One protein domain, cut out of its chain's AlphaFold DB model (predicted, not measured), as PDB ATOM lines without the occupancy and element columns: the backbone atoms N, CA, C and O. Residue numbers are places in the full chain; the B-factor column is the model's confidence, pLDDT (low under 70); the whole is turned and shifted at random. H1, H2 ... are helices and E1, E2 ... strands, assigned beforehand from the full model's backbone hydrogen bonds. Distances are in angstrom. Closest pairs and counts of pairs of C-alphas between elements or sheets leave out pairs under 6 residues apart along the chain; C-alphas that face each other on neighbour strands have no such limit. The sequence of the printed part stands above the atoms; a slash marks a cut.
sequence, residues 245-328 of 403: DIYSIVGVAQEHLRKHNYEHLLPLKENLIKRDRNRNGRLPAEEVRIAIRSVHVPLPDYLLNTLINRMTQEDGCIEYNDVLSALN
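Overview. This is residues 245 to 328 of the 403 residues of the protein "Hypothetical protein" of Rotaria sp. Silwood1 (UniProt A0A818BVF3). Five short helices, mostly crossed where they touch, make a small compact body, with a tiny two-stranded ribbon, E1 and E2, at the end of its long axis away from H1. H3 and H4 form a helical hairpin on one side, H5 lies on the other side with its end on H1, and H2 packs on H3; E1 leads straight into H3 and E2 straight into H5. The printed part has 84 residues, with five named helices and two named strands in the order H1, H2, E1, H3, H4, E2, H5; the class is mostly helix, and the sheet, order E1 - E2, is antiparallel. It is compact, with a radius of gyration of the C-alphas of 11.9 A, and the C-alphas span 35 by 26 by 18 A.

Along the chain. H1, residues 245 to 259, begins with C-alpha 245 at (255.661, 212.667, 136.948) and is 21.2 A long. H2, residues 266 to 275, is 14.3 A long. Strand E1, residues 282 to 284, measures 7.1 A and is followed directly by H3, residues 285 to 294, 14.3 A long, with C-alpha 285 at (254.585, 229.148, 128.750). H4, residues 301 to 311, is 15.4 A long. Strand E2, residues 317 to 319, measures 6.9 A and is followed directly by H5, residues 320 to 327, 10.6 A long, which ends with C-alpha 327 at (255.176, 215.261, 121.868).

Arrangement. H1 touches H4 at a steep tilt of 40 degrees, opposite ways, the closest C-alphas being those of Ile 249 and Leu 307, 6.5 A apart. H1 also touches H5, at a steep tilt of 61 degrees, the same way; the closest C-alphas, of Val 250 and Ala 326, are 6.0 A apart. H1 and H3 are apart. H2 touches H3 at a steep tilt of 43 degrees, opposite ways, with the C-alphas of Asn 271 and Ala 291 closest at 6.5 A. H2 and H5 are close but not clearly touching, with the C-alphas of Leu 272 and Tyr 320 closest at 7.2 A. E1 and E2 are antiparallel neighbours, their directions at 141 degrees; N 283 and O 318 are 2.9 A apart and N 318 and O 283 are 2.8 A apart, both within hydrogen-bond range. In the helical hairpin of H3 and H4 the two touch at a steep tilt of 38 degrees, opposite ways, with the C-alphas of Ala 285 and Ile 308 closest at 6.5 A. In H1, H2, H3, H4 and H5 every O i to N i+4 pair is within hydrogen-bond range.

Size, cuts and confidence. The two C-alphas farthest apart, of Lys 259 and Asn 278, are 35.3 A from each other. The printed part has no cut, and no link is long. The mean pLDDT of the printed part is 81.1; residues 245 to 246 and residue 263 are under 70.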
ATOM      1  N   ASP A 245     256.839 211.833 137.234       63.75
ATOM      2  CA  ASP A 245     255.661 212.667 136.948       63.75
ATOM      3  C   ASP A 245     255.682 213.170 135.500       63.75
ATOM      4  O   ASP A 245     254.705 213.002 134.773       63.75
ATOM      5  N   ILE A 246     256.808 213.744 135.052       68.88
ATOM      6  CA  ILE A 246     256.928 214.302 133.699       68.88
ATOM      7  C   ILE A 246     256.871 213.172 132.673       68.88
ATOM      8  O   ILE A 246     256.037 213.230 131.779       68.88
ATOM      9  N   TYR A 247     257.666 212.107 132.827       74.06
ATOM     10  CA  TYR A 247     257.637 210.986 131.879       74.06
ATOM     11  C   TYR A 247     256.282 210.257 131.853       74.06
ATOM     12  O   TYR A 247     255.868 209.804 130.788       74.06
ATOM     13  N   SER A 248     255.542 210.205 132.968       70.50
ATOM     14  CA  SER A 248     254.183 209.640 132.988       70.50
ATOM     15  C   SER A 248     253.167 210.550 132.303       70.50
ATOM     16  O   SER A 248     252.369 210.072 131.502       70.50
ATOM     17  N   ILE A 249     253.214 211.862 132.558       75.12
ATOM     18  CA  ILE A 249     252.352 212.846 131.885       75.12
ATOM     19  C   ILE A 249     252.632 212.850 130.378       75.12
ATOM     20  O   ILE A 249     251.695 212.842 129.577       75.12
ATOM     21  N   VAL A 250     253.909 212.816 129.986       80.56
ATOM     22  CA  VAL A 250     254.313 212.729 128.581       80.56
ATOM     23  C   VAL A 250     253.881 211.389 127.987       80.56
ATOM     24  O   VAL A 250     253.344 211.384 126.888       80.56
ATOM     25  N   GLY A 251     253.997 210.272 128.711       79.06
ATOM     26  CA  GLY A 251     253.490 208.967 128.273       79.06
ATOM     27  C   GLY A 251     251.980 208.966 128.003       79.06
ATOM     28  O   GLY A 251     251.542 208.493 126.956       79.06
ATOM     29  N   VAL A 252     251.176 209.566 128.890       80.12
ATOM     30  CA  VAL A 252     249.721 209.731 128.692       80.12
ATOM     31  C   VAL A 252     249.422 210.640 127.495       80.12
ATOM     32  O   VAL A 252     248.510 210.357 126.714       80.12
ATOM     33  N   ALA A 253     250.194 211.715 127.310       81.19
ATOM     34  CA  ALA A 253     250.062 212.603 126.158       81.19
ATOM     35  C   ALA A 253     250.420 211.895 124.843       81.19
ATOM     36  O   ALA A 253     249.654 211.976 123.886       81.19
ATOM     37  N   GLN A 254     251.530 211.152 124.803       84.81
ATOM     38  CA  GLN A 254     251.952 210.361 123.647       84.81
ATOM     39  C   GLN A 254     250.922 209.280 123.297       84.81
ATOM     40  O   GLN A 254     250.605 209.108 122.122       84.81
ATOM     41  N   GLU A 255     250.328 208.611 124.289       80.31
ATOM     42  CA  GLU A 255     249.259 207.631 124.067       80.31
ATOM     43  C   GLU A 255     248.005 208.272 123.460       80.31
ATOM     44  O   GLU A 255     247.409 207.734 122.524       80.31
ATOM     45  N   HIS A 256     247.620 209.455 123.941       81.19
ATOM     46  CA  HIS A 256     246.497 210.201 123.380       81.19
ATOM     47  C   HIS A 256     246.766 210.609 121.919       81.19
ATOM     48  O   HIS A 256     245.910 210.430 121.052       81.19
ATOM     49  N   LEU A 257     247.978 211.082 121.611       83.31
ATOM     50  CA  LEU A 257     248.390 211.416 120.241       83.31
ATOM     51  C   LEU A 257     248.423 210.187 119.324       83.31
ATOM     52  O   LEU A 257     247.975 210.278 118.178       83.31
ATOM     53  N   ARG A 258     248.887 209.041 119.839       81.69
ATOM     54  CA  ARG A 258     248.897 207.749 119.138       81.69
ATOM     55  C   ARG A 258     247.480 207.301 118.785       81.69
ATOM     56  O   ARG A 258     247.226 206.968 117.634       81.69
ATOM     57  N   LYS A 259     246.535 207.361 119.732       81.38
ATOM     58  CA  LYS A 259     245.115 207.027 119.492       81.38
ATOM     59  C   LYS A 259     244.458 207.924 118.441       81.38
ATOM     60  O   LYS A 259     243.592 207.466 117.700       81.38
ATOM     61  N   HIS A 260     244.876 209.185 118.361       79.25
ATOM     62  CA  HIS A 260     244.387 210.141 117.368       79.25
ATOM     63  C   HIS A 260     245.188 210.151 116.051       79.25
ATOM     64  O   HIS A 260     244.889 210.978 115.189       79.25
ATOM     65  N   ASN A 261     246.171 209.254 115.865       76.94
ATOM     66  CA  ASN A 261     247.067 209.202 114.698       76.94
ATOM     67  C   ASN A 261     247.709 210.561 114.357       76.94
ATOM     68  O   ASN A 261     247.878 210.919 113.189       76.94
ATOM     69  N   TYR A 262     248.038 211.357 115.375       79.00
ATOM     70  CA  TYR A 262     248.574 212.694 115.164       79.00
ATOM     71  C   TYR A 262     250.091 212.654 114.939       79.00
ATOM     72  O   TYR A 262     250.853 212.345 115.856       79.00
ATOM     73  N   GLU A 263     250.532 213.016 113.731       69.88
ATOM     74  CA  GLU A 263     251.954 213.030 113.331       69.88
ATOM     75  C   GLU A 263     252.445 214.417 112.867       69.88
ATOM     76  O   GLU A 263     253.620 214.622 112.554       69.88
ATOM     77  N   HIS A 264     251.560 215.413 112.823       73.62
ATOM     78  CA  HIS A 264     251.840 216.717 112.224       73.62
ATOM     79  C   HIS A 264     252.564 217.672 113.195       73.62
ATOM     80  O   HIS A 264     252.041 218.717 113.578       73.62
ATOM     81  N   LEU A 265     253.796 217.339 113.599       76.88
ATOM     82  CA  LEU A 265     254.625 218.186 114.480       76.88
ATOM     83  C   LEU A 265     255.435 219.260 113.730       76.88
ATOM     84  O   LEU A 265     255.870 220.238 114.337       76.88
ATOM     85  N   LEU A 266     255.599 219.132 112.409       78.06
ATOM     86  CA  LEU A 266     256.319 220.117 111.584       78.06
ATOM     87  C   LEU A 266     255.664 221.514 111.594       78.06
ATOM     88  O   LEU A 266     256.378 222.482 111.863       78.06
ATOM     89  N   PRO A 267     254.332 221.663 111.415       81.31
ATOM     90  CA  PRO A 267     253.680 222.971 111.498       81.31
ATOM     91  C   PRO A 267     253.796 223.600 112.890       81.31
ATOM     92  O   PRO A 267     253.916 224.817 113.010       81.31
ATOM     93  N   LEU A 268     253.809 222.778 113.946       83.75
ATOM     94  CA  LEU A 268     254.027 223.236 115.318       83.75
ATOM     95  C   LEU A 268     255.447 223.771 115.504       83.75
ATOM     96  O   LEU A 268     255.616 224.878 116.012       83.75
ATOM     97  N   LYS A 269     256.455 223.038 115.021       84.00
ATOM     98  CA  LYS A 269     257.858 223.466 115.046       84.00
ATOM     99  C   LYS A 269     258.066 224.778 114.289       84.00
ATOM    100  O   LYS A 269     258.687 225.692 114.821       84.00
ATOM    101  N   GLU A 270     257.509 224.913 113.088       83.56
ATOM    102  CA  GLU A 270     257.583 226.162 112.320       83.56
ATOM    103  C   GLU A 270     256.903 227.332 113.037       83.56
ATOM    104  O   GLU A 270     257.394 228.459 112.993       83.56
ATOM    105  N   ASN A 271     255.779 227.078 113.707       84.62
ATOM    106  CA  ASN A 271     255.044 228.108 114.428       84.62
ATOM    107  C   ASN A 271     255.786 228.570 115.693       84.62
ATOM    108  O   ASN A 271     255.829 229.764 115.988       84.62
ATOM    109  N   LEU A 272     256.431 227.646 116.407       84.00
ATOM    110  CA  LEU A 272     257.296 227.959 117.546       84.00
ATOM    111  C   LEU A 272     258.529 228.760 117.098       84.00
ATOM    112  O   LEU A 272     258.814 229.807 117.671       84.00
ATOM    113  N   ILE A 273     259.182 228.359 116.001       85.19
ATOM    114  CA  ILE A 273     260.335 229.085 115.433       85.19
ATOM    115  C   ILE A 273     259.945 230.493 114.958       85.19
ATOM    116  O   ILE A 273     260.717 231.432 115.125       85.19
ATOM    117  N   LYS A 274     258.750 230.675 114.377       83.94
ATOM    118  CA  LYS A 274     258.251 232.006 113.976       83.94
ATOM    119  C   LYS A 274     257.993 232.923 115.173       83.94
ATOM    120  O   LYS A 274     258.137 234.138 115.042       83.94
ATOM    121  N   ARG A 275     257.584 232.359 116.314       81.50
ATOM    122  CA  ARG A 275     257.347 233.108 117.557       81.50
ATOM    123  C   ARG A 275     258.643 233.426 118.305       81.50
ATOM    124  O   ARG A 275     258.710 234.469 118.954       81.50
ATOM    125  N   ASP A 276     259.677 232.601 118.161       85.31
ATOM    126  CA  ASP A 276     261.007 232.860 118.717       85.31
ATOM    127  C   ASP A 276     261.781 233.905 117.889       85.31
ATOM    128  O   ASP A 276     262.592 233.598 117.012       85.31
ATOM    129  N   ARG A 277     261.532 235.186 118.194       78.00
ATOM    130  CA  ARG A 277     262.226 236.327 117.568       78.00
ATOM    131  C   ARG A 277     263.733 236.336 117.842       78.00
ATOM    132  O   ARG A 277     264.482 236.868 117.025       78.00
ATOM    133  N   ASN A 278     264.162 235.764 118.967       76.69
ATOM    134  CA  ASN A 278     265.545 235.816 119.440       76.69
ATOM    135  C   ASN A 278     266.352 234.571 119.042       76.69
ATOM    136  O   ASN A 278     267.572 234.576 119.191       76.69
ATOM    137  N   ARG A 279     265.687 233.529 118.518       77.62
ATOM    138  CA  ARG A 279     266.263 232.219 118.164       77.62
ATOM    139  C   ARG A 279     267.050 231.592 119.313       77.62
ATOM    140  O   ARG A 279     268.079 230.954 119.093       77.62
ATOM    141  N   ASN A 280     266.591 231.820 120.536       80.44
ATOM    142  CA  ASN A 280     267.253 231.351 121.746       80.44
ATOM    143  C   ASN A 280     266.699 230.004 122.233       80.44
ATOM    144  O   ASN A 280     267.185 229.492 123.238       80.44
ATOM    145  N   GLY A 281     265.699 229.427 121.555       79.88
ATOM    146  CA  GLY A 281     265.135 228.132 121.933       79.88
ATOM    147  C   GLY A 281     264.130 228.194 123.088       79.88
ATOM    148  O   GLY A 281     263.607 227.150 123.481       79.88
ATOM    149  N   ARG A 282     263.841 229.388 123.632       85.44
ATOM    150  CA  ARG A 282     263.023 229.587 124.841       85.44
ATOM    151  C   ARG A 282     261.830 230.495 124.544       85.44
ATOM    152  O   ARG A 282     261.980 231.579 123.988       85.44
ATOM    153  N   LEU A 283     260.638 230.070 124.955       86.06
ATOM    154  CA  LEU A 283     259.401 230.845 124.823       86.06
ATOM    155  C   LEU A 283     258.625 230.866 126.149       86.06
ATOM    156  O   LEU A 283     258.688 229.893 126.898       86.06
ATOM    157  N   PRO A 284     257.865 231.932 126.450       88.31
ATOM    158  CA  PRO A 284     256.961 231.948 127.597       88.31
ATOM    159  C   PRO A 284     255.924 230.818 127.521       88.31
ATOM    160  O   PRO A 284     255.439 230.489 126.435       88.31
ATOM    161  N   ALA A 285     255.530 230.268 128.673       86.06
ATOM    162  CA  ALA A 285     254.585 229.148 128.750       86.06
ATOM    163  C   ALA A 285     253.250 229.406 128.017       86.06
ATOM    164  O   ALA A 285     252.733 228.532 127.314       86.06
ATOM    165  N   GLU A 286     252.729 230.631 128.111       85.25
ATOM    166  CA  GLU A 286     251.497 231.045 127.428       85.25
ATOM    167  C   GLU A 286     251.639 231.053 125.897       85.25
ATOM    168  O   GLU A 286     250.736 230.617 125.182       85.25
ATOM    169  N   GLU A 287     252.794 231.461 125.367       85.06
ATOM    170  CA  GLU A 287     253.049 231.469 123.920       85.06
ATOM    171  C   GLU A 287     253.140 230.046 123.355       85.06
ATOM    172  O   GLU A 287     252.593 229.754 122.287       85.06
ATOM    173  N   VAL A 288     253.767 229.128 124.099       85.06
ATOM    174  CA  VAL A 288     253.818 227.700 123.746       85.06
ATOM    175  C   VAL A 288     252.411 227.094 123.754       85.06
ATOM    176  O   VAL A 288     252.041 226.362 122.832       85.06
ATOM    177  N   ARG A 289     251.577 227.457 124.732       86.38
ATOM    178  CA  ARG A 289     250.178 227.014 124.811       86.38
ATOM    179  C   ARG A 289     249.354 227.472 123.612       86.38
ATOM    180  O   ARG A 289     248.621 226.676 123.020       86.38
ATOM    181  N   ILE A 290     249.478 228.744 123.238       85.62
ATOM    182  CA  ILE A 290     248.797 229.314 122.070       85.62
ATOM    183  C   ILE A 290     249.282 228.621 120.792       85.62
ATOM    184  O   ILE A 290     248.470 228.307 119.917       85.62
ATOM    185  N   ALA A 291     250.580 228.322 120.690       84.94
ATOM    186  CA  ALA A 291     251.139 227.596 119.557       84.94
ATOM    187  C   ALA A 291     250.527 226.199 119.407       84.94
ATOM    188  O   ALA A 291     250.039 225.870 118.324       84.94
ATOM    189  N   ILE A 292     250.464 225.423 120.489       84.06
ATOM    190  CA  ILE A 292     249.897 224.069 120.481       84.06
ATOM    191  C   ILE A 292     248.405 224.093 120.124       84.06
ATOM    192  O   ILE A 292     247.960 223.326 119.268       84.06
ATOM    193  N   ARG A 293     247.640 225.034 120.692       84.88
ATOM    194  CA  ARG A 293     246.216 225.217 120.362       84.88
ATOM    195  C   ARG A 293     245.997 225.616 118.905       84.88
ATOM    196  O   ARG A 293     245.082 225.109 118.269       84.88
ATOM    197  N   SER A 294     246.851 226.479 118.353       84.81
ATOM    198  CA  SER A 294     246.713 226.947 116.967       84.81
ATOM    199  C   SER A 294     246.890 225.838 115.924       84.81
ATOM    200  O   SER A 294     246.298 225.904 114.850       84.81
ATOM    201  N   VAL A 295     247.664 224.798 116.250       84.19
ATOM    202  CA  VAL A 295     247.909 223.646 115.365       84.19
ATOM    203  C   VAL A 295     246.894 222.518 115.600       84.19
ATOM    204  O   VAL A 295     246.913 221.519 114.895       84.19
ATOM    205  N   HIS A 296     245.942 222.700 116.524       81.62
ATOM    206  CA  HIS A 296     244.906 221.711 116.842       81.62
ATOM    207  C   HIS A 296     245.498 220.349 117.225       81.62
ATOM    208  O   HIS A 296     245.020 219.300 116.794       81.62
ATOM    209  N   VAL A 297     246.555 220.364 118.044       83.94
ATOM    210  CA  VAL A 297     247.096 219.132 118.621       83.94
ATOM    211  C   VAL A 297     245.990 218.477 119.464       83.94
ATOM    212  O   VAL A 297     245.453 219.142 120.356       83.94
ATOM    213  N   PRO A 298     245.621 217.207 119.208       82.38
ATOM    214  CA  PRO A 298     244.519 216.537 119.884       82.38
ATOM    215  C   PRO A 298     244.966 216.102 121.280       82.38
ATOM    216  O   PRO A 298     245.255 214.934 121.521       82.38
ATOM    217  N   LEU A 299     245.062 217.063 122.197       83.44
ATOM    218  CA  LEU A 299     245.346 216.856 123.612       83.44
ATOM    219  C   LEU A 299     244.257 217.533 124.452       83.44
ATOM    220  O   LEU A 299     243.905 218.680 124.171       83.44
ATOM    221  N   PRO A 300     243.738 216.871 125.501       83.88
ATOM    222  CA  PRO A 300     242.815 217.498 126.434       83.88
ATOM    223  C   PRO A 300     243.447 218.716 127.116       83.88
ATOM    224  O   PRO A 300     244.613 218.679 127.510       83.88
ATOM    225  N   ASP A 301     242.661 219.773 127.336       77.50
ATOM    226  CA  ASP A 301     243.151 221.021 127.940       77.50
ATOM    227  C   ASP A 301     243.795 220.808 129.318       77.50
ATOM    228  O   ASP A 301     244.785 221.461 129.641       77.50
ATOM    229  N   TYR A 302     243.268 219.888 130.132       78.94
ATOM    230  CA  TYR A 302     243.855 219.577 131.438       78.94
ATOM    231  C   TYR A 302     245.264 218.984 131.291       78.94
ATOM    232  O   TYR A 302     246.170 219.356 132.036       78.94
ATOM    233  N   LEU A 303     245.461 218.096 130.312       80.56
ATOM    234  CA  LEU A 303     246.720 217.400 130.080       80.56
ATOM    235  C   LEU A 303     247.758 218.359 129.502       80.56
ATOM    236  O   LEU A 303     248.894 218.377 129.962       80.56
ATOM    237  N   LEU A 304     247.337 219.223 128.574       83.75
ATOM    238  CA  LEU A 304     248.166 220.293 128.028       83.75
ATOM    239  C   LEU A 304     248.645 221.256 129.124       83.75
ATOM    240  O   LEU A 304     249.830 221.571 129.186       83.75
ATOM    241  N   ASN A 305     247.752 221.688 130.017       83.12
ATOM    242  CA  ASN A 305     248.112 222.599 131.108       83.12
ATOM    243  C   ASN A 305     249.063 221.938 132.098       83.12
ATOM    244  O   ASN A 305     250.006 222.565 132.568       83.12
ATOM    245  N   THR A 306     248.819 220.664 132.397       81.19
ATOM    246  CA  THR A 306     249.663 219.894 133.309       81.19
ATOM    247  C   THR A 306     251.059 219.705 132.720       81.19
ATOM    248  O   THR A 306     252.041 219.917 133.424       81.19
ATOM    249  N   LEU A 307     251.156 219.382 131.427       83.50
ATOM    250  CA  LEU A 307     252.423 219.231 130.715       83.50
ATOM    251  C   LEU A 307     253.212 220.549 130.687       83.50
ATOM    252  O   LEU A 307     254.359 220.582 131.118       83.50
ATOM    253  N   ILE A 308     252.583 221.643 130.247       85.19
ATOM    254  CA  ILE A 308     253.224 222.962 130.145       85.19
ATOM    255  C   ILE A 308     253.695 223.439 131.520       85.19
ATOM    256  O   ILE A 308     254.868 223.757 131.669       85.19
ATOM    257  N   ASN A 309     252.832 223.409 132.541       84.31
ATOM    258  CA  ASN A 309     253.181 223.877 133.887       84.31
ATOM    259  C   ASN A 309     254.343 223.098 134.511       84.31
ATOM    260  O   ASN A 309     255.090 223.658 135.306       84.31
ATOM    261  N   ARG A 310     254.488 221.812 134.172       80.19
ATOM    262  CA  ARG A 310     255.584 220.967 134.664       80.19
ATOM    263  C   ARG A 310     256.894 221.169 133.900       80.19
ATOM    264  O   ARG A 310     257.941 220.859 134.452       80.19
ATOM    265  N   MET A 311     256.836 221.661 132.662       79.19
ATOM    266  CA  MET A 311     258.011 221.956 131.828       79.19
ATOM    267  C   MET A 311     258.480 223.417 131.942       79.19
ATOM    268  O   MET A 311     259.544 223.760 131.427       79.19
ATOM    269  N   THR A 312     257.709 224.282 132.607       85.00
ATOM    270  CA  THR A 312     258.095 225.664 132.915       85.00
ATOM    271  C   THR A 312     259.236 225.700 133.928       85.00
ATOM    272  O   THR A 312     259.125 225.151 135.023       85.00
ATOM    273  N   GLN A 313     260.323 226.383 133.567       81.31
ATOM    274  CA  GLN A 313     261.440 226.678 134.468       81.31
ATOM    275  C   GLN A 313     261.084 227.851 135.409       81.31
ATOM    276  O   GLN A 313     260.087 228.543 135.199       81.31
ATOM    277  N   GLU A 314     261.903 228.115 136.433       74.44
ATOM    278  CA  GLU A 314     261.642 229.163 137.445       74.44
ATOM    279  C   GLU A 314     261.457 230.573 136.842       74.44
ATOM    280  O   GLU A 314     260.692 231.381 137.365       74.44
ATOM    281  N   ASP A 315     262.058 230.828 135.676       76.31
ATOM    282  CA  ASP A 315     261.953 232.086 134.921       76.31
ATOM    283  C   ASP A 315     260.612 232.266 134.168       76.31
ATOM    284  O   ASP A 315     260.432 233.241 133.433       76.31
ATOM    285  N   GLY A 316     259.685 231.302 134.244       79.12
ATOM    286  CA  GLY A 316     258.418 231.319 133.493       79.12
ATOM    287  C   GLY A 316     258.549 230.995 131.994       79.12
ATOM    288  O   GLY A 316     257.572 231.080 131.241       79.12
ATOM    289  N   CYS A 317     259.751 230.620 131.550       83.94
ATOM    290  CA  CYS A 317     260.061 230.239 130.173       83.94
ATOM    291  C   CYS A 317     260.158 228.713 130.017       83.94
ATOM    292  O   CYS A 317     260.499 227.995 130.956       83.94
ATOM    293  N   ILE A 318     259.885 228.234 128.803       84.38
ATOM    294  CA  ILE A 318     259.945 226.826 128.403       84.38
ATOM    295  C   ILE A 318     260.885 226.682 127.209       84.38
ATOM    296  O   ILE A 318     260.813 227.454 126.248       84.38
ATOM    297  N   GLU A 319     261.732 225.656 127.240       85.94
ATOM    298  CA  GLU A 319     262.498 225.210 126.080       85.94
ATOM    299  C   GLU A 319     261.578 224.442 125.128       85.94
ATOM    300  O   GLU A 319     261.161 223.312 125.380       85.94
ATOM    301  N   TYR A 320     261.198 225.067 124.012       81.19
ATOM    302  CA  TYR A 320     260.181 224.487 123.130       81.19
ATOM    303  C   TYR A 320     260.680 223.235 122.389       81.19
ATOM    304  O   TYR A 320     259.867 222.458 121.888       81.19
ATOM    305  N   ASN A 321     262.000 223.012 122.325       82.50
ATOM    306  CA  ASN A 321     262.583 221.773 121.807       82.50
ATOM    307  C   ASN A 321     262.270 220.571 122.708       82.50
ATOM    308  O   ASN A 321     262.016 219.490 122.181       82.50
ATOM    309  N   ASP A 322     262.199 220.774 124.024       80.44
ATOM    310  CA  ASP A 322     261.828 219.725 124.978       80.44
ATOM    311  C   ASP A 322     260.343 219.382 124.864       80.44
ATOM    312  O   ASP A 322     259.940 218.227 124.939       80.44
ATOM    313  N   VAL A 323     259.498 220.381 124.604       82.12
ATOM    314  CA  VAL A 323     258.069 220.151 124.346       82.12
ATOM    315  C   VAL A 323     257.872 219.388 123.034       82.12
ATOM    316  O   VAL A 323     257.051 218.478 122.953       82.12
ATOM    317  N   LEU A 324     258.642 219.730 121.996       82.50
ATOM    318  CA  LEU A 324     258.612 219.014 120.720       82.50
ATOM    319  C   LEU A 324     259.117 217.575 120.857       82.50
ATOM    320  O   LEU A 324     258.539 216.685 120.236       82.50
ATOM    321  N   SER A 325     260.156 217.338 121.662       80.06
ATOM    322  CA  SER A 325     260.672 215.993 121.929       80.06
ATOM    323  C   SER A 325     259.673 215.166 122.745       80.06
ATOM    324  O   SER A 325     259.398 214.024 122.387       80.06
ATOM    325  N   ALA A 326     259.025 215.771 123.745       78.56
ATOM    326  CA  ALA A 326     257.971 215.151 124.542       78.56
ATOM    327  C   ALA A 326     256.748 214.734 123.701       78.56
ATOM    328  O   ALA A 326     256.198 213.650 123.889       78.56
ATOM    329  N   LEU A 327     256.324 215.557 122.737       80.50
ATOM    330  CA  LEU A 327     255.176 215.261 121.868       80.50
ATOM    331  C   LEU A 327     255.504 214.283 120.718       80.50
ATOM    332  O   LEU A 327     254.585 213.761 120.081       80.50
ATOM    333  N   ASN A 328     256.786 214.024 120.435       79.50
ATOM    334  CA  ASN A 328     257.234 213.168 119.333       79.50
ATOM    335  C   ASN A 328     257.260 211.681 119.722       79.50
ATOM    336  O   ASN A 328     258.309 211.093 119.975       79.50
TER     337      ASN A 328